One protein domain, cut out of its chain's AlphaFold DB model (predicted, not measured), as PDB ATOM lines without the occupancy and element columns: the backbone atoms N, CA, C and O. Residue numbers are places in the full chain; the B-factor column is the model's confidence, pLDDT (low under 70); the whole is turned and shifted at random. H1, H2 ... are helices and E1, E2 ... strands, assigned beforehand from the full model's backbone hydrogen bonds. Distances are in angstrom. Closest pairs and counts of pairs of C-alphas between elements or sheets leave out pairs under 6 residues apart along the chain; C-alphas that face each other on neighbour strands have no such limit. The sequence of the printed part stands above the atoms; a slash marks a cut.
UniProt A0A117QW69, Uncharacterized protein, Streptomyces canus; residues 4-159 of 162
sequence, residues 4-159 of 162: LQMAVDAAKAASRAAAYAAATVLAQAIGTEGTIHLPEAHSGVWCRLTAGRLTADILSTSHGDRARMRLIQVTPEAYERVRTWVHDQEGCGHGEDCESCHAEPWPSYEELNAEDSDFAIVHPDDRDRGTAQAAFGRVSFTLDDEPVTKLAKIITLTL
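AT A GLANCE: This is residues 4 to 159 of the 162 residues of an uncharacterized protein of Streptomyces canus (UniProt A0A117QW69). A twisted wall of seven antiparallel strands has four helices over one face and no named helix over the other, giving two layers, with helices on one face of a sheet. The long helix H1 covers E2 and E3, H4 covers E4, H2 is over E7 and the short H3 is over E6; the first residues of H1, 4 to 10, stick out, as do residues 94 to 99 of the link from H2 to H3. The printed part has 156 residues, with four named helices and seven named strands in the order H1 E1 E2 E3 E4 H2 H3 E5 E6 E7 H4. The sheet's order is E1 E2 E3 E4 E7 E6 E5, and the class is mixed, helices and strands. The whole is compact, with a radius of gyration of the C-alphas of 16.9 A and spans of 52 by 37 by 23 A.

IN THESE COORDINATES: Begin with the sheet: E1 is residues 35 to 37, E2 residues 45 to 51, 17.0 A long, E3 residues 54 to 59, 15.8 A, and E4 residues 66 to 74, 21.7 A. Further along come E5, residues 119 to 122, E6, residues 128 to 135, 21.9 A, and E7, residues 138 to 147, 24.5 A, which bends by 78 degrees at residue 144. Find C-alpha 4 at (13.769, 44.359, 48.233); from there H1 runs 39.4 A to C-alpha 30 at (39.309, 35.204, 19.602). H2 is residues 76 to 89, 20.1 A long, and H3 is residues 109 to 114. H4, residues 148 to 157, runs 14.2 A and ends with C-alpha 157 at (47.571, 31.227, 23.364).

HOW THE PARTS SIT: Look first at E4 and E7, inner strands, where N 69 and O 143 are 2.8 A apart, within hydrogen-bond range. E1 E2 E3 E4 is a meander, each strand the antiparallel neighbour of the one before; look for N 37 and O 48 at 2.8 A between E1 and E2, N 49 and O 56 at 2.8 A between E2 and E3, and N 57 and O 68 at 2.8 A between E3 and E4. E5 E6 E7 is a second meander, with N 121 and O 130 at 2.8 A and N 142 and O 131 at 2.8 A. E1 and E5 are the edge strands. H1, H2, H3 and H4 are on the same face of the sheet. H4 runs along the strands, at 3 degrees to E4 on the local plane, with a height over the sheet of 9.4 A. H1 runs along them too, at 7.2 A. H2 runs along them at a height of 12.2 A, and H3 runs across them at 7.4 A. H1 touches H4 with residues 22 to 30 alone, at a shallow tilt of 6 degrees, the same way; their closest C-alphas, Leu 26 and Ala 152, are 5.4 A apart. H2 touches H4 with residues 78 to 82 alone, at a steep tilt of 44 degrees, opposite ways; the closest C-alphas, Val 82 and Ile 154, are 6.1 A apart. H2 and H3 only just touch, with 3 pairs of C-alphas within 8 A, the closest being Pro 76 and Tyr 109 at 6.2 A. H1 is apart from H2 and H3. In H1, H2, H3 and H4 every O i to N i+4 pair is within hydrogen-bond range.

THE WHOLE: The two C-alphas farthest apart, Leu 4 and Ala 114, are 56.5 A from each other. The printed part runs from 4 to 159 and has no cut. The link from H2 to H3, 19 residues, is long. The mean pLDDT of the printed part is 91.1; look for values under 70 at residues 40 to 42, 91 to 93 and 95 to 97.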
ATOM      1  N   LEU A   4      13.171  45.675  48.457       93.06
ATOM      2  CA  LEU A   4      13.769  44.359  48.233       93.06
ATOM      3  C   LEU A   4      13.708  43.952  46.756       93.06
ATOM      4  O   LEU A   4      14.713  43.518  46.202       93.06
ATOM      5  N   GLN A   5      12.553  44.131  46.107       94.12
ATOM      6  CA  GLN A   5      12.400  43.808  44.689       94.12
ATOM      7  C   GLN A   5      13.337  44.661  43.822       94.12
ATOM      8  O   GLN A   5      14.028  44.128  42.961       94.12
ATOM      9  N   MET A   6      13.434  45.964  44.110       94.31
ATOM     10  CA  MET A   6      14.358  46.859  43.404       94.31
ATOM     11  C   MET A   6      15.820  46.430  43.560       94.31
ATOM     12  O   MET A   6      16.567  46.447  42.585       94.31
ATOM     13  N   ALA A   7      16.230  46.028  44.766       93.94
ATOM     14  CA  ALA A   7      17.590  45.561  45.021       93.94
ATOM     15  C   ALA A   7      17.909  44.272  44.243       93.94
ATOM     16  O   ALA A   7      18.974  44.160  43.637       93.94
ATOM     17  N   VAL A   8      16.969  43.321  44.210       92.56
ATOM     18  CA  VAL A   8      17.111  42.074  43.443       92.56
ATOM     19  C   VAL A   8      17.216  42.351  41.943       92.56
ATOM     20  O   VAL A   8      18.081  41.787  41.273       92.56
ATOM     21  N   ASP A   9      16.367  43.228  41.409       92.31
ATOM     22  CA  ASP A   9      16.377  43.561  39.984       92.31
ATOM     23  C   ASP A   9      17.662  44.298  39.583       92.31
ATOM     24  O   ASP A   9      18.250  43.990  38.544       92.31
ATOM     25  N   ALA A  10      18.166  45.191  40.443       93.88
ATOM     26  CA  ALA A  10      19.449  45.860  40.244       93.88
ATOM     27  C   ALA A  10      20.627  44.869  40.235       93.88
ATOM     28  O   ALA A  10      21.473  44.931  39.342       93.88
ATOM     29  N   ALA A  11      20.663  43.914  41.170       91.56
ATOM     30  CA  ALA A  11      21.709  42.890  41.217       91.56
ATOM     31  C   ALA A  11      21.702  41.992  39.964       91.56
ATOM     32  O   ALA A  11      22.757  41.685  39.397       91.56
ATOM     33  N   LYS A  12      20.512  41.613  39.480       89.56
ATOM     34  CA  LYS A  12      20.358  40.854  38.228       89.56
ATOM     35  C   LYS A  12      20.811  41.660  37.013       89.56
ATOM     36  O   LYS A  12      21.487  41.114  36.144       89.56
ATOM     37  N   ALA A  13      20.459  42.943  36.944       90.81
ATOM     38  CA  ALA A  13      20.894  43.823  35.863       90.81
ATOM     39  C   ALA A  13      22.424  43.974  35.839       90.81
ATOM     40  O   ALA A  13      23.028  43.845  34.776       90.81
ATOM     41  N   ALA A  14      23.052  44.153  37.005       92.88
ATOM     42  CA  ALA A  14      24.507  44.215  37.128       92.88
ATOM     43  C   ALA A  14      25.182  42.910  36.670       92.88
ATOM     44  O   ALA A  14      26.116  42.955  35.874       92.88
ATOM     45  N   SER A  15      24.663  41.752  37.092       92.31
ATOM     46  CA  SER A  15      25.207  40.441  36.691       92.31
ATOM     47  C   SER A  15      25.080  40.200  35.180       92.31
ATOM     48  O   SER A  15      26.007  39.709  34.543       92.31
ATOM     49  N   ARG A  16      23.961  40.615  34.567       91.50
ATOM     50  CA  ARG A  16      23.778  40.563  33.105       91.50
ATOM     51  C   ARG A  16      24.754  41.474  32.363       91.50
ATOM     52  O   ARG A  16      25.295  41.068  31.339       91.50
ATOM     53  N   ALA A  17      24.980  42.686  32.867       93.12
ATOM     54  CA  ALA A  17      25.941  43.614  32.279       93.12
ATOM     55  C   ALA A  17      27.373  43.063  32.364       93.12
ATOM     56  O   ALA A  17      28.099  43.096  31.371       93.12
ATOM     57  N   ALA A  18      27.749  42.487  33.512       94.81
ATOM     58  CA  ALA A  18      29.028  41.807  33.687       94.81
ATOM     59  C   ALA A  18      29.181  40.632  32.712       94.81
ATOM     60  O   ALA A  18      30.200  40.534  32.035       94.81
ATOM     61  N   ALA A  19      28.143  39.809  32.547       95.12
ATOM     62  CA  ALA A  19      28.168  38.699  31.600       95.12
ATOM     63  C   ALA A  19      28.324  39.156  30.140       95.12
ATOM     64  O   ALA A  19      29.069  38.554  29.370       95.12
ATOM     65  N   TYR A  20      27.665  40.251  29.751       94.44
ATOM     66  CA  TYR A  20      27.836  40.833  28.419       94.44
ATOM     67  C   TYR A  20      29.262  41.363  28.204       94.44
ATOM     68  O   TYR A  20      29.857  41.149  27.143       94.44
ATOM     69  N   ALA A  21      29.845  42.007  29.220       95.31
ATOM     70  CA  ALA A  21      31.233  42.454  29.178       95.31
ATOM     71  C   ALA A  21      32.204  41.265  29.076       95.31
ATOM     72  O   ALA A  21      33.104  41.283  28.243       95.31
ATOM     73  N   ALA A  22      31.976  40.198  29.843       96.69
ATOM     74  CA  ALA A  22      32.745  38.961  29.773       96.69
ATOM     75  C   ALA A  22      32.691  38.309  28.383       96.69
ATOM     76  O   ALA A  22      33.731  37.987  27.810       96.69
ATOM     77  N   ALA A  23      31.497  38.178  27.798       96.25
ATOM     78  CA  ALA A  23      31.340  37.699  26.426       96.25
ATOM     79  C   ALA A  23      32.103  38.585  25.425       96.25
ATOM     80  O   ALA A  23      32.766  38.077  24.525       96.25
ATOM     81  N   THR A  24      32.081  39.906  25.613       95.06
ATOM     82  CA  THR A  24      32.849  40.841  24.775       95.06
ATOM     83  C   THR A  24      34.360  40.615  24.896       95.06
ATOM     84  O   THR A  24      35.050  40.592  23.881       95.06
ATOM     85  N   VAL A  25      34.878  40.385  26.107       95.94
ATOM     86  CA  VAL A  25      36.299  40.066  26.340       95.94
ATOM     87  C   VAL A  25      36.706  38.786  25.606       95.94
ATOM     88  O   VAL A  25      37.748  38.756  24.954       95.94
ATOM     89  N   LEU A  26      35.878  37.740  25.657       97.06
ATOM     90  CA  LEU A  26      36.155  36.488  24.943       97.06
ATOM     91  C   LEU A  26      36.082  36.662  23.416       97.06
ATOM     92  O   LEU A  26      36.914  36.105  22.701       97.06
ATOM     93  N   ALA A  27      35.142  37.471  22.914       96.00
ATOM     94  CA  ALA A  27      35.048  37.813  21.492       96.00
ATOM     95  C   ALA A  27      36.291  38.579  21.001       96.00
ATOM     96  O   ALA A  27      36.827  38.299  19.931       96.00
ATOM     97  N   GLN A  28      36.797  39.510  21.812       95.31
ATOM     98  CA  GLN A  28      38.047  40.213  21.528       95.31
ATOM     99  C   GLN A  28      39.245  39.263  21.542       95.31
ATOM    100  O   GLN A  28      40.083  39.335  20.648       95.31
ATOM    101  N   ALA A  29      39.307  38.344  22.512       96.25
ATOM    102  CA  ALA A  29      40.390  37.372  22.613       96.25
ATOM    103  C   ALA A  29      40.469  36.459  21.381       96.25
ATOM    104  O   ALA A  29      41.569  36.166  20.922       96.25
ATOM    105  N   ILE A  30      39.328  36.034  20.820       95.69
ATOM    106  CA  ILE A  30      39.309  35.204  19.602       95.69
ATOM    107  C   ILE A  30      39.569  36.016  18.319       95.69
ATOM    108  O   ILE A  30      39.772  35.438  17.252       95.69
ATOM    109  N   GLY A  31      39.563  37.352  18.399       92.88
ATOM    110  CA  GLY A  31      39.887  38.248  17.284       92.88
ATOM    111  C   GLY A  31      38.902  38.186  16.111       92.88
ATOM    112  O   GLY A  31      39.249  38.589  15.005       92.88
ATOM    113  N   THR A  32      37.695  37.662  16.329       88.12
ATOM    114  CA  THR A  32      36.663  37.480  15.297       88.12
ATOM    115  C   THR A  32      35.360  38.123  15.759       88.12
ATOM    116  O   THR A  32      35.047  38.096  16.949       88.12
ATOM    117  N   GLU A  33      34.576  38.673  14.827       89.25
ATOM    118  CA  GLU A  33      33.219  39.127  15.140       89.25
ATOM    119  C   GLU A  33      32.381  37.976  15.716       89.25
ATOM    120  O   GLU A  33      32.393  36.845  15.221       89.25
ATOM    121  N   GLY A  34      31.664  38.272  16.797       90.50
ATOM    122  CA  GLY A  34      30.851  37.310  17.525       90.50
ATOM    123  C   GLY A  34      29.417  37.788  17.684       90.50
ATOM    124  O   GLY A  34      29.141  38.986  17.686       90.50
ATOM    125  N   THR A  35      28.500  36.842  17.858       95.25
ATOM    126  CA  THR A  35      27.104  37.121  18.208       95.25
ATOM    127  C   THR A  35      26.851  36.715  19.654       95.25
ATOM    128  O   THR A  35      27.198  35.605  20.061       95.25
ATOM    129  N   ILE A  36      26.245  37.616  20.431       94.88
ATOM    130  CA  ILE A  36      25.826  37.355  21.811       94.88
ATOM    131  C   ILE A  36      24.320  37.093  21.819       94.88
ATOM    132  O   ILE A  36      23.522  37.963  21.475       94.88
ATOM    133  N   HIS A  37      23.937  35.895  22.241       92.62
ATOM    134  CA  HIS A  37      22.556  35.458  22.381       92.62
ATOM    135  C   HIS A  37      22.120  35.559  23.841       92.62
ATOM    136  O   HIS A  37      22.814  35.089  24.747       92.62
ATOM    137  N   LEU A  38      20.946  36.146  24.068       88.94
ATOM    138  CA  LEU A  38      20.302  36.166  25.377       88.94
ATOM    139  C   LEU A  38      19.281  35.025  25.423       88.94
ATOM    140  O   LEU A  38      18.458  34.926  24.512       88.94
ATOM    141  N   PRO A  39      19.322  34.154  26.438       82.62
ATOM    142  CA  PRO A  39      18.370  33.063  26.535       82.62
ATOM    143  C   PRO A  39      16.961  33.590  26.828       82.62
ATOM    144  O   PRO A  39      16.768  34.458  27.680       82.62
ATOM    145  N   GLU A  40      15.968  33.024  26.144       69.62
ATOM    146  CA  GLU A  40      14.552  33.392  26.297       69.62
ATOM    147  C   GLU A  40      13.950  32.895  27.625       69.62
ATOM    148  O   GLU A  40      12.978  33.460  28.124       69.62
ATOM    149  N   ALA A  41      14.553  31.865  28.232       69.38
ATOM    150  CA  ALA A  41      14.138  31.263  29.498       69.38
ATOM    151  C   ALA A  41      15.331  31.035  30.446       69.38
ATOM    152  O   ALA A  41      16.496  31.116  30.047       69.38
ATOM    153  N   HIS A  42      15.042  30.724  31.716       66.56
ATOM    154  CA  HIS A  42      16.058  30.358  32.708       66.56
ATOM    155  C   HIS A  42      16.806  29.089  32.271       66.56
ATOM    156  O   HIS A  42      16.318  27.978  32.435       66.56
ATOM    157  N   SER A  43      17.995  29.278  31.705       74.44
ATOM    158  CA  SER A  43      18.815  28.239  31.062       74.44
ATOM    159  C   SER A  43      20.123  27.968  31.806       74.44
ATOM    160  O   SER A  43      21.015  27.309  31.284       74.44
ATOM    161  N   GLY A  44      20.272  28.509  33.018       84.94
ATOM    162  CA  GLY A  44      21.523  28.429  33.772       84.94
ATOM    163  C   GLY A  44      22.627  29.356  33.251       84.94
ATOM    164  O   GLY A  44      23.668  29.450  33.897       84.94
ATOM    165  N   VAL A  45      22.393  30.114  32.174       90.31
ATOM    166  CA  VAL A  45      23.347  31.066  31.584       90.31
ATOM    167  C   VAL A  45      22.761  32.478  31.523       90.31
ATOM    168  O   VAL A  45      21.550  32.661  31.395       90.31
ATOM    169  N   TRP A  46      23.615  33.493  31.636       92.25
ATOM    170  CA  TRP A  46      23.245  34.891  31.405       92.25
ATOM    171  C   TRP A  46      23.205  35.221  29.914       92.25
ATOM    172  O   TRP A  46      22.295  35.918  29.464       92.25
ATOM    173  N   CYS A  47      24.184  34.725  29.158       94.00
ATOM    174  CA  CYS A  47      24.277  34.868  27.710       94.00
ATOM    175  C   CYS A  47      25.187  33.788  27.109       94.00
ATOM    176  O   CYS A  47      25.980  33.163  27.817       94.00
ATOM    177  N   ARG A  48      25.072  33.599  25.792       96.06
ATOM    178  CA  ARG A  48      25.945  32.745  24.981       96.06
ATOM    179  C   ARG A  48      26.655  33.580  23.926       96.06
ATOM    180  O   ARG A  48      25.996  34.289  23.173       96.06
ATOM    181  N   LEU A  49      27.969  33.454  23.828       97.31
ATOM    182  CA  LEU A  49      28.780  33.955  22.727       97.31
ATOM    183  C   LEU A  49      29.013  32.845  21.699       97.31
ATOM    184  O   LEU A  49      29.418  31.743  22.064       97.31
ATOM    185  N   THR A  50      28.869  33.182  20.421       97.19
ATOM    186  CA  THR A  50      29.381  32.383  19.300       97.19
ATOM    187  C   THR A  50      30.267  33.270  18.433       97.19
ATOM    188  O   THR A  50      29.801  34.302  17.954       97.19
ATOM    189  N   ALA A  51      31.532  32.895  18.234       96.06
ATOM    190  CA  ALA A  51      32.504  33.682  17.472       96.06
ATOM    191  C   ALA A  51      33.529  32.768  16.778       96.06
ATOM    192  O   ALA A  51      34.428  32.222  17.417       96.06
ATOM    193  N   GLY A  52      33.394  32.573  15.463       93.38
ATOM    194  CA  GLY A  52      34.262  31.667  14.704       93.38
ATOM    195  C   GLY A  52      34.289  30.252  15.300       93.38
ATOM    196  O   GLY A  52      33.278  29.556  15.313       93.38
ATOM    197  N   ARG A  53      35.455  29.837  15.812       94.75
ATOM    198  CA  ARG A  53      35.690  28.519  16.435       94.75
ATOM    199  C   ARG A  53      35.364  28.446  17.937       94.75
ATOM    200  O   ARG A  53      35.640  27.428  18.568       94.75
ATOM    201  N   LEU A  54      34.833  29.525  18.508       97.56
ATOM    202  CA  LEU A  54      34.526  29.668  19.929       97.56
ATOM    203  C   LEU A  54      33.012  29.642  20.171       97.56
ATOM    204  O   LEU A  54      32.254  30.395  19.554       97.56
ATOM    205  N   THR A  55      32.597  28.856  21.159       98.00
ATOM    206  CA  THR A  55      31.315  29.015  21.853       98.00
ATOM    207  C   THR A  55      31.585  29.212  23.339       98.00
ATOM    208  O   THR A  55      32.379  28.472  23.913       98.00
ATOM    209  N   ALA A  56      30.943  30.190  23.976       97.75
ATOM    210  CA  ALA A  56      31.070  30.403  25.416       97.75
ATOM    211  C   ALA A  56      29.723  30.730  26.063       97.75
ATOM    212  O   ALA A  56      29.025  31.645  25.639       97.75
ATOM    213  N   ASP A  57      29.392  29.999  27.116       96.94
ATOM    214  CA  ASP A  57      28.195  30.148  27.929       96.94
ATOM    215  C   ASP A  57      28.565  30.823  29.249       96.94
ATOM    216  O   ASP A  57      29.200  30.202  30.101       96.94
ATOM    217  N   ILE A  58      28.179  32.088  29.430       96.62
ATOM    218  CA  ILE A  58      28.462  32.817  30.671       96.62
ATOM    219  C   ILE A  58      27.451  32.395  31.735       96.62
ATOM    220  O   ILE A  58      26.245  32.593  31.571       96.62
ATOM    221  N   LEU A  59      27.927  31.803  32.828       93.69
ATOM    222  CA  LEU A  59      27.084  31.075  33.773       93.69
ATOM    223  C   LEU A  59      26.290  32.023  34.675       93.69
ATOM    224  O   LEU A  59      26.844  32.954  35.258       93.69
ATOM    225  N   SER A  60      24.994  31.747  34.848       90.69
ATOM    226  CA  SER A  60      24.105  32.535  35.719       90.69
ATOM    227  C   SER A  60      24.316  32.298  37.214       90.69
ATOM    228  O   SER A  60      23.938  33.131  38.035       90.69
ATOM    229  N   THR A  61      24.938  31.168  37.552       87.06
ATOM    230  CA  THR A  61      25.415  30.832  38.899       87.06
ATOM    231  C   THR A  61      26.638  31.654  39.301       87.06
ATOM    232  O   THR A  61      26.965  31.714  40.482       87.06
ATOM    233  N   SER A  62      27.283  32.305  38.332       83.56
ATOM    234  CA  SER A  62      28.354  33.270  38.544       83.56
ATOM    235  C   SER A  62      27.816  34.697  38.400       83.56
ATOM    236  O   SER A  62      26.792  34.940  37.748       83.56
ATOM    237  N   HIS A  63      28.529  35.679  38.946       86.50
ATOM    238  CA  HIS A  63      28.192  37.096  38.771       86.50
ATOM    239  C   HIS A  63      28.590  37.620  37.374       86.50
ATOM    240  O   HIS A  63      28.855  38.807  37.204       86.50
ATOM    241  N   GLY A  64      28.607  36.736  36.368       84.88
ATOM    242  CA  GLY A  64      29.000  37.019  34.991       84.88
ATOM    243  C   GLY A  64      30.493  36.835  34.713       84.88
ATOM    244  O   GLY A  64      30.952  37.247  33.655       84.88
ATOM    245  N   ASP A  65      31.250  36.247  35.638       91.06
ATOM    246  CA  ASP A  65      32.712  36.136  35.591       91.06
ATOM    247  C   ASP A  65      33.226  34.722  35.281       91.06
ATOM    248  O   ASP A  65      34.425  34.552  35.037       91.06
ATOM    249  N   ARG A  66      32.339  33.721  35.248       97.00
ATOM    250  CA  ARG A  66      32.676  32.337  34.895       97.00
ATOM    251  C   ARG A  66      31.898  31.862  33.683       97.00
ATOM    252  O   ARG A  66      30.743  32.245  33.474       97.00
ATOM    253  N   ALA A  67      32.536  31.023  32.879       97.31
ATOM    254  CA  ALA A  67      31.945  30.514  31.656       97.31
ATOM    255  C   ALA A  67      32.276  29.043  31.420       97.31
ATOM    256  O   ALA A  67      33.348  28.563  31.780       97.31
ATOM    257  N   ARG A  68      31.360  28.357  30.738       97.56
ATOM    258  CA  ARG A  68      31.668  27.131  30.004       97.56
ATOM    259  C   ARG A  68      32.114  27.523  28.603       97.56
ATOM    260  O   ARG A  68      31.377  28.211  27.902       97.56
ATOM    261  N   MET A  69      33.291  27.091  28.177       97.88
ATOM    262  CA  MET A  69      33.853  27.414  26.868       97.88
ATOM    263  C   MET A  69      34.061  26.150  26.051       97.88
ATOM    264  O   MET A  69      34.603  25.183  26.563       97.88
ATOM    265  N   ARG A  70      33.729  26.190  24.763       98.31
ATOM    266  CA  ARG A  70      34.158  25.203  23.775       98.31
ATOM    267  C   ARG A  70      34.973  25.886  22.689       98.31
ATOM    268  O   ARG A  70      34.507  26.850  22.077       98.31
ATOM    269  N   LEU A  71      36.163  25.359  22.434       97.62
ATOM    270  CA  LEU A  71      37.037  25.795  21.356       97.62
ATOM    271  C   LEU A  71      37.304  24.613  20.427       97.62
ATOM    272  O   LEU A  71      37.680  23.535  20.879       97.62
ATOM    273  N   ILE A  72      37.083  24.806  19.130       96.81
ATOM    274  CA  ILE A  72      37.303  23.770  18.113       96.81
ATOM    275  C   ILE A  72      38.435  24.149  17.171       96.81
ATOM    276  O   ILE A  72      38.817  25.313  17.097       96.81
ATOM    277  N   GLN A  73      38.921  23.184  16.387       95.12
ATOM    278  CA  GLN A  73      39.889  23.441  15.311       95.12
ATOM    279  C   GLN A  73      41.182  24.107  15.825       95.12
ATOM    280  O   GLN A  73      41.732  25.018  15.199       95.12
ATOM    281  N   VAL A  74      41.652  23.678  16.996       96.94
ATOM    282  CA  VAL A  74      42.925  24.106  17.586       96.94
ATOM    283  C   VAL A  74      44.045  23.257  16.986       96.94
ATOM    284  O   VAL A  74      43.849  22.071  16.717       96.94
ATOM    285  N   THR A  75      45.201  23.858  16.698       97.00
ATOM    286  CA  THR A  75      46.352  23.088  16.201       97.00
ATOM    287  C   THR A  75      46.994  22.305  17.353       97.00
ATOM    288  O   THR A  75      46.874  22.740  18.501       97.00
ATOM    289  N   PRO A  76      47.670  21.178  17.085       96.88
ATOM    290  CA  PRO A  76      48.379  20.426  18.122       96.88
ATOM    291  C   PRO A  76      49.363  21.290  18.924       96.88
ATOM    292  O   PRO A  76      49.357  21.273  20.149       96.88
ATOM    293  N   GLU A  77      50.137  22.133  18.241       96.94
ATOM    294  CA  GLU A  77      51.147  23.007  18.849       96.94
ATOM    295  C   GLU A  77      50.499  24.052  19.764       96.94
ATOM    296  O   GLU A  77      50.959  24.328  20.871       96.94
ATOM    297  N   ALA A  78      49.379  24.616  19.312       97.38
ATOM    298  CA  ALA A  78      48.607  25.586  20.065       97.38
ATOM    299  C   ALA A  78      47.948  24.961  21.308       97.38
ATOM    300  O   ALA A  78      47.853  25.618  22.345       97.38
ATOM    301  N   TYR A  79      47.505  23.704  21.209       97.25
ATOM    302  CA  TYR A  79      46.981  22.938  22.337       97.25
ATOM    303  C   TYR A  79      48.072  22.645  23.374       97.25
ATOM    304  O   TYR A  79      47.884  22.958  24.548       97.25
ATOM    305  N   GLU A  80      49.234  22.152  22.945       96.81
ATOM    306  CA  GLU A  80      50.364  21.886  23.846       96.81
ATOM    307  C   GLU A  80      50.849  23.159  24.545       96.81
ATOM    308  O   GLU A  80      51.099  23.160  25.747       96.81
ATOM    309  N   ARG A  81      50.869  24.297  23.841       96.62
ATOM    310  CA  ARG A  81      51.186  25.591  24.458       96.62
ATOM    311  C   ARG A  81      50.208  25.960  25.579       96.62
ATOM    312  O   ARG A  81      50.621  26.512  26.599       96.62
ATOM    313  N   VAL A  82      48.914  25.686  25.394       96.25
ATOM    314  CA  VAL A  82      47.907  25.871  26.452       96.25
ATOM    315  C   VAL A  82      48.174  24.915  27.607       96.25
ATOM    316  O   VAL A  82      48.193  25.373  28.746       96.25
ATOM    317  N   ARG A  83      48.416  23.631  27.325       94.75
ATOM    318  CA  ARG A  83      48.717  22.608  28.335       94.75
ATOM    319  C   ARG A  83      49.908  23.012  29.204       94.75
ATOM    320  O   ARG A  83      49.767  23.050  30.424       94.75
ATOM    321  N   THR A  84      51.030  23.410  28.599       93.38
ATOM    322  CA  THR A  84      52.210  23.903  29.328       93.38
ATOM    323  C   THR A  84      51.877  25.129  30.170       93.38
ATOM    324  O   THR A  84      52.160  25.147  31.362       93.38
ATOM    325  N   TRP A  85      51.215  26.138  29.590       93.81
ATOM    326  CA  TRP A  85      50.866  27.343  30.341       93.81
ATOM    327  C   TRP A  85      49.957  27.040  31.537       93.81
ATOM    328  O   TRP A  85      50.168  27.589  32.615       93.81
ATOM    329  N   VAL A  86      48.952  26.176  31.372       91.56
ATOM    330  CA  VAL A  86      48.066  25.782  32.473       91.56
ATOM    331  C   VAL A  86      48.848  25.047  33.558       91.56
ATOM    332  O   VAL A  86      48.671  25.370  34.730       91.56
ATOM    333  N   HIS A  87      49.729  24.120  33.180       87.56
ATOM    334  CA  HIS A  87      50.585  23.403  34.122       87.56
ATOM    335  C   HIS A  87      51.464  24.364  34.940       87.56
ATOM    336  O   HIS A  87      51.488  24.279  36.165       87.56
ATOM    337  N   ASP A  88      52.087  25.351  34.288       87.50
ATOM    338  CA  ASP A  88      52.931  26.354  34.951       87.50
ATOM    339  C   ASP A  88      52.144  27.261  35.915       87.50
ATOM    340  O   ASP A  88      52.690  27.754  36.902       87.50
ATOM    341  N   GLN A  89      50.868  27.535  35.624       85.50
ATOM    342  CA  GLN A  89      50.014  28.362  36.486       85.50
ATOM    343  C   GLN A  89      49.372  27.575  37.632       85.50
ATOM    344  O   GLN A  89      49.081  28.152  38.679       85.50
ATOM    345  N   GLU A  90      49.108  26.287  37.429       79.06
ATOM    346  CA  GLU A  90      48.353  25.428  38.346       79.06
ATOM    347  C   GLU A  90      49.239  24.363  38.990       79.06
ATOM    348  O   GLU A  90      48.793  23.247  39.248       79.06
ATOM    349  N   GLY A  91      50.495  24.716  39.273       66.56
ATOM    350  CA  GLY A  91      51.417  23.852  39.999       66.56
ATOM    351  C   GLY A  91      50.797  23.317  41.293       66.56
ATOM    352  O   GLY A  91      49.968  23.969  41.937       66.56
ATOM    353  N   CYS A  92      51.199  22.107  41.678       68.38
ATOM    354  CA  CYS A  92      50.667  21.466  42.867       68.38
ATOM    355  C   CYS A  92      50.964  22.304  44.124       68.38
ATOM    356  O   CYS A  92      52.106  22.416  44.570       68.38
ATOM    357  N   GLY A  93      49.916  22.864  44.735       66.88
ATOM    358  CA  GLY A  93      50.026  23.668  45.957       66.88
ATOM    359  C   GLY A  93      50.466  22.880  47.198       66.88
ATOM    360  O   GLY A  93      50.701  23.480  48.244       66.88
ATOM    361  N   HIS A  94      50.579  21.553  47.095       72.62
ATOM    362  CA  HIS A  94      50.997  20.665  48.180       72.62
ATOM    363  C   HIS A  94      52.519  20.432  48.235       72.62
ATOM    364  O   HIS A  94      52.983  19.737  49.136       72.62
ATOM    365  N   GLY A  95      53.298  21.033  47.325       65.56
ATOM    366  CA  GLY A  95      54.762  20.924  47.284       65.56
ATOM    367  C   GLY A  95      55.283  19.875  46.295       65.56
ATOM    368  O   GLY A  95      54.509  19.182  45.639       65.56
ATOM    369  N   GLU A  96      56.614  19.790  46.181       62.19
ATOM    370  CA  GLU A  96      57.324  18.980  45.171       62.19
ATOM    371  C   GLU A  96      57.137  17.459  45.353       62.19
ATOM    372  O   GLU A  96      57.193  16.725  44.372       62.19
ATOM    373  N   ASP A  97      56.821  16.997  46.569       65.75
ATOM    374  CA  ASP A  97      56.623  15.574  46.906       65.75
ATOM    375  C   ASP A  97      55.139  15.145  46.897       65.75
ATOM    376  O   ASP A  97      54.742  14.174  47.547       65.75
ATOM    377  N   CYS A  98      54.264  15.900  46.228       71.81
ATOM    378  CA  CYS A  98      52.840  15.585  46.226       71.81
ATOM    379  C   CYS A  98      52.507  14.423  45.281       71.81
ATOM    380  O   CYS A  98      52.323  14.608  44.081       71.81
ATOM    381  N   GLU A  99      52.335  13.235  45.858       72.88
ATOM    382  CA  GLU A  99      51.895  12.029  45.142       72.88
ATOM    383  C   GLU A  99      50.374  11.975  44.904       72.88
ATOM    384  O   GLU A  99      49.890  11.126  44.159       72.88
ATOM    385  N   SER A 100      49.596  12.849  45.554       73.81
ATOM    386  CA  SER A 100      48.126  12.817  45.499       73.81
ATOM    387  C   SER A 100      47.516  13.650  44.372       73.81
ATOM    388  O   SER A 100      46.317  13.541  44.136       73.81
ATOM    389  N   CYS A 101      48.295  14.520  43.727       77.56
ATOM    390  CA  CYS A 101      47.809  15.341  42.623       77.56
ATOM    391  C   CYS A 101      48.023  14.643  41.283       77.56
ATOM    392  O   CYS A 101      49.026  13.960  41.078       77.56
ATOM    393  N   HIS A 102      47.087  14.843  40.356       76.06
ATOM    394  CA  HIS A 102      47.183  14.267  39.023       76.06
ATOM    395  C   HIS A 102      48.402  14.858  38.304       76.06
ATOM    396  O   HIS A 102      48.476  16.071  38.100       76.06
ATOM    397  N   ALA A 103      49.363  14.007  37.938       73.12
ATOM    398  CA  ALA A 103      50.620  14.443  37.328       73.12
ATOM    399  C   ALA A 103      50.392  15.121  35.966       73.12
ATOM    400  O   ALA A 103      51.051  16.107  35.637       73.12
ATOM    401  N   GLU A 104      49.407  14.631  35.210       81.31
ATOM    402  CA  GLU A 104      49.065  15.130  33.876       81.31
ATOM    403  C   GLU A 104      47.586  15.532  33.803       81.31
ATOM    404  O   GLU A 104      46.761  14.784  33.290       81.31
ATOM    405  N   PRO A 105      47.191  16.676  34.390       86.88
ATOM    406  CA  PRO A 105      45.780  17.072  34.489       86.88
ATOM    407  C   PRO A 105      45.142  17.398  33.127       86.88
ATOM    408  O   PRO A 105      43.925  17.523  33.008       86.88
ATOM    409  N   TRP A 106      45.974  17.562  32.099       94.06
ATOM    410  CA  TRP A 106      45.577  17.715  30.707       94.06
ATOM    411  C   TRP A 106      46.263  16.617  29.890       94.06
ATOM    412  O   TRP A 106      47.495  16.527  29.974       94.06
ATOM    413  N   PRO A 107      45.520  15.842  29.082       94.50
ATOM    414  CA  PRO A 107      46.119  14.850  28.196       94.50
ATOM    415  C   PRO A 107      47.033  15.540  27.180       94.50
ATOM    416  O   PRO A 107      46.785  16.668  26.757       94.50
ATOM    417  N   SER A 108      48.116  14.884  26.792       95.62
ATOM    418  CA  SER A 108      48.958  15.307  25.676       95.62
ATOM    419  C   SER A 108      48.244  15.098  24.337       95.62
ATOM    420  O   SER A 108      47.332  14.282  24.204       95.62
ATOM    421  N   TYR A 109      48.676  15.804  23.295       95.94
ATOM    422  CA  TYR A 109      48.170  15.581  21.943       95.94
ATOM    423  C   TYR A 109      48.445  14.154  21.446       95.94
ATOM    424  O   TYR A 109      47.637  13.607  20.699       95.94
ATOM    425  N   GLU A 110      49.567  13.550  21.851       95.19
ATOM    426  CA  GLU A 110      49.886  12.162  21.509       95.19
ATOM    427  C   GLU A 110      48.822  11.202  22.052       95.19
ATOM    428  O   GLU A 110      48.309  10.382  21.294       95.19
ATOM    429  N   GLU A 111      48.423  11.368  23.316       94.50
ATOM    430  CA  GLU A 111      47.342  10.589  23.930       94.50
ATOM    431  C   GLU A 111      46.003  10.843  23.237       94.50
ATOM    432  O   GLU A 111      45.330   9.893  22.842       94.50
ATOM    433  N   LEU A 112      45.656  12.114  22.996       95.62
ATOM    434  CA  LEU A 112      44.420  12.471  22.294       95.62
ATOM    435  C   LEU A 112      44.335  11.857  20.892       95.62
ATOM    436  O   LEU A 112      43.242  11.590  20.406       95.62
ATOM    437  N   ASN A 113      45.467  11.701  20.204       93.50
ATOM    438  CA  ASN A 113      45.528  11.180  18.842       93.50
ATOM    439  C   ASN A 113      45.696   9.650  18.792       93.50
ATOM    440  O   ASN A 113      45.603   9.064  17.711       93.50
ATOM    441  N   ALA A 114      45.960   9.002  19.929       92.25
ATOM    442  CA  ALA A 114      46.076   7.550  20.018       92.25
ATOM    443  C   ALA A 114      44.708   6.858  19.912       92.25
ATOM    444  O   ALA A 114      44.611   5.773  19.334       92.25
ATOM    445  N   GLU A 115      43.653   7.496  20.424       88.38
ATOM    446  CA  GLU A 115      42.291   6.964  20.436       88.38
ATOM    447  C   GLU A 115      41.278   8.011  19.956       88.38
ATOM    448  O   GLU A 115      41.368   9.185  20.299       88.38
ATOM    449  N   ASP A 116      40.278   7.585  19.178       85.19
ATOM    450  CA  ASP A 116      39.153   8.447  18.785       85.19
ATOM    451  C   ASP A 116      38.108   8.486  19.913       85.19
ATOM    452  O   ASP A 116      37.054   7.846  19.845       85.19
ATOM    453  N   SER A 117      38.456   9.168  21.004       89.75
ATOM    454  CA  SER A 117      37.637   9.286  22.210       89.75
ATOM    455  C   SER A 117      37.763  10.671  22.855       89.75
ATOM    456  O   SER A 117      38.705  11.424  22.599       89.75
ATOM    457  N   ASP A 118      36.774  11.027  23.679       92.12
ATOM    458  CA  ASP A 118      36.850  12.209  24.536       92.12
ATOM    459  C   ASP A 118      37.686  11.871  25.777       92.12
ATOM    460  O   ASP A 118      37.345  10.967  26.543       92.12
ATOM    461  N   PHE A 119      38.742  12.641  26.011       96.19
ATOM    462  CA  PHE A 119      39.579  12.545  27.199       96.19
ATOM    463  C   PHE A 119      39.179  13.608  28.216       96.19
ATOM    464  O   PHE A 119      38.869  14.748  27.858       96.19
ATOM    465  N   ALA A 120      39.208  13.250  29.496       95.69
ATOM    466  CA  ALA A 120      38.948  14.193  30.572       95.69
ATOM    467  C   ALA A 120      40.096  15.204  30.699       95.69
ATOM    468  O   ALA A 120      41.272  14.855  30.633       95.69
ATOM    469  N   ILE A 121      39.734  16.464  30.921       96.12
ATOM    470  CA  ILE A 121      40.617  17.474  31.491       96.12
ATOM    471  C   ILE A 121      40.195  17.619  32.950       96.12
ATOM    472  O   ILE A 121      39.014  17.839  33.237       96.12
ATOM    473  N   VAL A 122      41.160  17.551  33.860       93.12
ATOM    474  CA  VAL A 122      40.936  17.693  35.299       93.12
ATOM    475  C   VAL A 122      41.750  18.852  35.868       93.12
ATOM    476  O   VAL A 122      42.608  19.458  35.219       93.12
ATOM    477  N   HIS A 123      41.432  19.231  37.094       89.62
ATOM    478  CA  HIS A 123      42.319  20.027  37.926       89.62
ATOM    479  C   HIS A 123      43.411  19.136  38.545       89.62
ATOM    480  O   HIS A 123      43.249  17.920  38.610       89.62
ATOM    481  N   PRO A 124      44.511  19.716  39.060       86.56
ATOM    482  CA  PRO A 124      45.527  18.943  39.779       86.56
ATOM    483  C   PRO A 124      44.973  18.133  40.965       86.56
ATOM    484  O   PRO A 124      45.568  17.137  41.357       86.56
ATOM    485  N   ASP A 125      43.844  18.553  41.543       84.69
ATOM    486  CA  ASP A 125      43.131  17.868  42.628       84.69
ATOM    487  C   ASP A 125      42.070  16.859  42.138       84.69
ATOM    488  O   ASP A 125      41.195  16.481  42.914       84.69
ATOM    489  N   ASP A 126      42.141  16.442  40.868       84.44
ATOM    490  CA  ASP A 126      41.257  15.461  40.215       84.44
ATOM    491  C   ASP A 126      39.787  15.898  40.088       84.44
ATOM    492  O   ASP A 126      38.900  15.114  39.760       84.44
ATOM    493  N   ARG A 127      39.490  17.182  40.325       88.88
ATOM    494  CA  ARG A 127      38.156  17.712  40.033       88.88
ATOM    495  C   ARG A 127      37.959  17.869  38.531       88.88
ATOM    496  O   ARG A 127      38.814  18.437  37.848       88.88
ATOM    497  N   ASP A 128      36.786  17.455  38.061       92.00
ATOM    498  CA  ASP A 128      36.339  17.649  36.684       92.00
ATOM    499  C   ASP A 128      36.505  19.105  36.244       92.00
ATOM    500  O   ASP A 128      36.104  20.042  36.943       92.00
ATOM    501  N   ARG A 129      37.077  19.280  35.055       94.75
ATOM    502  CA  ARG A 129      37.315  20.594  34.456       94.75
ATOM    503  C   ARG A 129      36.837  20.686  33.016       94.75
ATOM    504  O   ARG A 129      36.567  21.787  32.540       94.75
ATOM    505  N   GLY A 130      36.735  19.565  32.314       97.06
ATOM    506  CA  GLY A 130      36.164  19.514  30.979       97.06
ATOM    507  C   GLY A 130      36.676  18.329  30.178       97.06
ATOM    508  O   GLY A 130      37.033  17.297  30.742       97.06
ATOM    509  N   THR A 131      36.715  18.474  28.857       97.75
ATOM    510  CA  THR A 131      37.125  17.401  27.946       97.75
ATOM    511  C   THR A 131      37.953  17.918  26.779       97.75
ATOM    512  O   THR A 131      37.816  19.071  26.368       97.75
ATOM    513  N   ALA A 132      38.793  17.057  26.213       97.62
ATOM    514  CA  ALA A 132      39.506  17.284  24.964       97.62
ATOM    515  C   ALA A 132      39.395  16.067  24.044       97.62
ATOM    516  O   ALA A 132      39.315  14.936  24.502       97.62
ATOM    517  N   GLN A 133      39.430  16.319  22.742       97.00
ATOM    518  CA  GLN A 133      39.428  15.294  21.706       97.00
ATOM    519  C   GLN A 133      40.305  15.760  20.545       97.00
ATOM    520  O   GLN A 133      40.213  16.924  20.129       97.00
ATOM    521  N   ALA A 134      41.111  14.860  19.982       96.81
ATOM    522  CA  ALA A 134      41.728  15.077  18.681       96.81
ATOM    523  C   ALA A 134      40.889  14.416  17.580       96.81
ATOM    524  O   ALA A 134      40.513  13.255  17.665       96.81
ATOM    525  N   ALA A 135      40.609  15.164  16.517       93.50
ATOM    526  CA  ALA A 135      39.954  14.655  15.322       93.50
ATOM    527  C   ALA A 135      40.501  15.382  14.094       93.50
ATOM    528  O   ALA A 135      40.637  16.609  14.085       93.50
ATOM    529  N   PHE A 136      40.807  14.632  13.033       91.00
ATOM    530  CA  PHE A 136      41.302  15.178  11.760       91.00
ATOM    531  C   PHE A 136      42.539  16.093  11.910       91.00
ATOM    532  O   PHE A 136      42.638  17.128  11.250       91.00
ATOM    533  N   GLY A 137      43.477  15.735  12.797       92.44
ATOM    534  CA  GLY A 137      44.703  16.513  13.045       92.44
ATOM    535  C   GLY A 137      44.468  17.859  13.742       92.44
ATOM    536  O   GLY A 137      45.292  18.771  13.646       92.44
ATOM    537  N   ARG A 138      43.315  18.021  14.398       96.25
ATOM    538  CA  ARG A 138      42.936  19.204  15.172       96.25
ATOM    539  C   ARG A 138      42.417  18.789  16.534       96.25
ATOM    540  O   ARG A 138      41.803  17.737  16.665       96.25
ATOM    541  N   VAL A 139      42.592  19.656  17.520       97.44
ATOM    542  CA  VAL A 139      42.040  19.468  18.860       97.44
ATOM    543  C   VAL A 139      40.773  20.301  19.018       97.44
ATOM    544  O   VAL A 139      40.690  21.450  18.568       97.44
ATOM    545  N   SER A 140      39.768  19.713  19.656       97.56
ATOM    546  CA  SER A 140      38.633  20.427  20.229       97.56
ATOM    547  C   SER A 140      38.629  20.188  21.727       97.56
ATOM    548  O   SER A 140      38.855  19.065  22.162       97.56
ATOM    549  N   PHE A 141      38.363  21.219  22.519       97.94
ATOM    550  CA  PHE A 141      38.231  21.055  23.961       97.94
ATOM    551  C   PHE A 141      37.116  21.924  24.529       97.94
ATOM    552  O   PHE A 141      36.792  22.997  24.004       97.94
ATOM    553  N   THR A 142      36.521  21.429  25.607       98.31
ATOM    554  CA  THR A 142      35.518  22.109  26.417       98.31
ATOM    555  C   THR A 142      36.091  22.301  27.810       98.31
ATOM    556  O   THR A 142      36.668  21.372  28.359       98.31
ATOM    557  N   LEU A 143      35.935  23.496  28.371       98.06
ATOM    558  CA  LEU A 143      36.243  23.789  29.764       98.06
ATOM    559  C   LEU A 143      34.975  24.247  30.466       98.06
ATOM    560  O   LEU A 143      34.252  25.111  29.963       98.06
ATOM    561  N   ASP A 144      34.727  23.666  31.623       95.94
ATOM    562  CA  ASP A 144      33.576  23.919  32.462       95.94
ATOM    563  C   ASP A 144      33.925  24.893  33.574       95.94
ATOM    564  O   ASP A 144      34.965  24.781  34.216       95.94
ATOM    565  N   ASP A 145      33.012  25.839  33.803       95.00
ATOM    566  CA  ASP A 145      33.053  26.749  34.942       95.00
ATOM    567  C   ASP A 145      34.442  27.364  35.174       95.00
ATOM    568  O   ASP A 145      35.003  27.247  36.254       95.00
ATOM    569  N   GLU A 146      35.024  28.019  34.169       96.12
ATOM    570  CA  GLU A 146      36.343  28.656  34.281       96.12
ATOM    571  C   GLU A 146      36.228  30.186  34.348       96.12
ATOM    572  O   GLU A 146      35.332  30.766  33.720       96.12
ATOM    573  N   PRO A 147      37.148  30.885  35.046       96.38
ATOM    574  CA  PRO A 147      37.209  32.340  35.013       96.38
ATOM    575  C   PRO A 147      37.384  32.866  33.587       96.38
ATOM    576  O   PRO A 147      38.277  32.441  32.849       96.38
ATOM    577  N   VAL A 148      36.595  33.871  33.216       97.00
ATOM    578  CA  VAL A 148      36.625  34.491  31.880       97.00
ATOM    579  C   VAL A 148      38.015  35.020  31.516       97.00
ATOM    580  O   VAL A 148      38.446  34.906  30.371       97.00
ATOM    581  N   THR A 149      38.755  35.560  32.484       96.12
ATOM    582  CA  THR A 149      40.126  36.062  32.278       96.12
ATOM    583  C   THR A 149      41.095  34.953  31.874       96.12
ATOM    584  O   THR A 149      41.919  35.134  30.976       96.12
ATOM    585  N   LYS A 150      40.965  33.781  32.496       96.62
ATOM    586  CA  LYS A 150      41.755  32.590  32.187       96.62
ATOM    587  C   LYS A 150      41.400  32.047  30.807       96.62
ATOM    588  O   LYS A 150      42.293  31.787  30.006       96.62
ATOM    589  N   LEU A 151      40.108  31.973  30.493       97.69
ATOM    590  CA  LEU A 151      39.623  31.570  29.172       97.69
ATOM    591  C   LEU A 151      40.126  32.507  28.063       97.69
ATOM    592  O   LEU A 151      40.609  32.034  27.038       97.69
ATOM    593  N   ALA A 152      40.107  33.824  28.279       97.38
ATOM    594  CA  ALA A 152      40.650  34.797  27.331       97.38
ATOM    595  C   ALA A 152      42.150  34.574  27.062       97.38
ATOM    596  O   ALA A 152      42.606  34.649  25.915       97.38
ATOM    597  N   LYS A 153      42.924  34.248  28.106       97.19
ATOM    598  CA  LYS A 153      44.344  33.914  27.963       97.19
ATOM    599  C   LYS A 153      44.548  32.618  27.176       97.19
ATOM    600  O   LYS A 153      45.368  32.616  26.260       97.19
ATOM    601  N   ILE A 154      43.777  31.569  27.472       97.19
ATOM    602  CA  ILE A 154      43.789  30.298  26.725       97.19
ATOM    603  C   ILE A 154      43.498  30.547  25.243       97.19
ATOM    604  O   ILE A 154      44.278  30.135  24.389       97.19
ATOM    605  N   ILE A 155      42.435  31.292  24.928       97.56
ATOM    606  CA  ILE A 155      42.088  31.643  23.546       97.56
ATOM    607  C   ILE A 155      43.264  32.345  22.856       97.56
ATOM    608  O   ILE A 155      43.651  31.950  21.758       97.56
ATOM    609  N   THR A 156      43.877  33.332  23.508       96.75
ATOM    610  CA  THR A 156      45.012  34.072  22.934       96.75
ATOM    611  C   THR A 156      46.202  33.150  22.649       96.75
ATOM    612  O   THR A 156      46.813  33.234  21.584       96.75
ATOM    613  N   LEU A 157      46.513  32.223  23.563       96.50
ATOM    614  CA  LEU A 157      47.571  31.227  23.364       96.50
ATOM    615  C   LEU A 157      47.275  30.307  22.177       96.50
ATOM    616  O   LEU A 157      48.209  29.936  21.466       96.50
ATOM    617  N   THR A 158      45.998  30.005  21.916       96.12
ATOM    618  CA  THR A 158      45.605  29.178  20.765       96.12
ATOM    619  C   THR A 158      45.745  29.872  19.407       96.12
ATOM    620  O   THR A 158      45.603  29.224  18.367       96.12
ATOM    621  N   LEU A 159      45.929  31.194  19.401       92.25
ATOM    622  CA  LEU A 159      46.051  32.024  18.198       92.25
ATOM    623  C   LEU A 159      47.481  32.489  17.935       92.25
ATOM    624  O   LEU A 159      47.786  32.898  16.816       92.25
TER     625      LEU A 159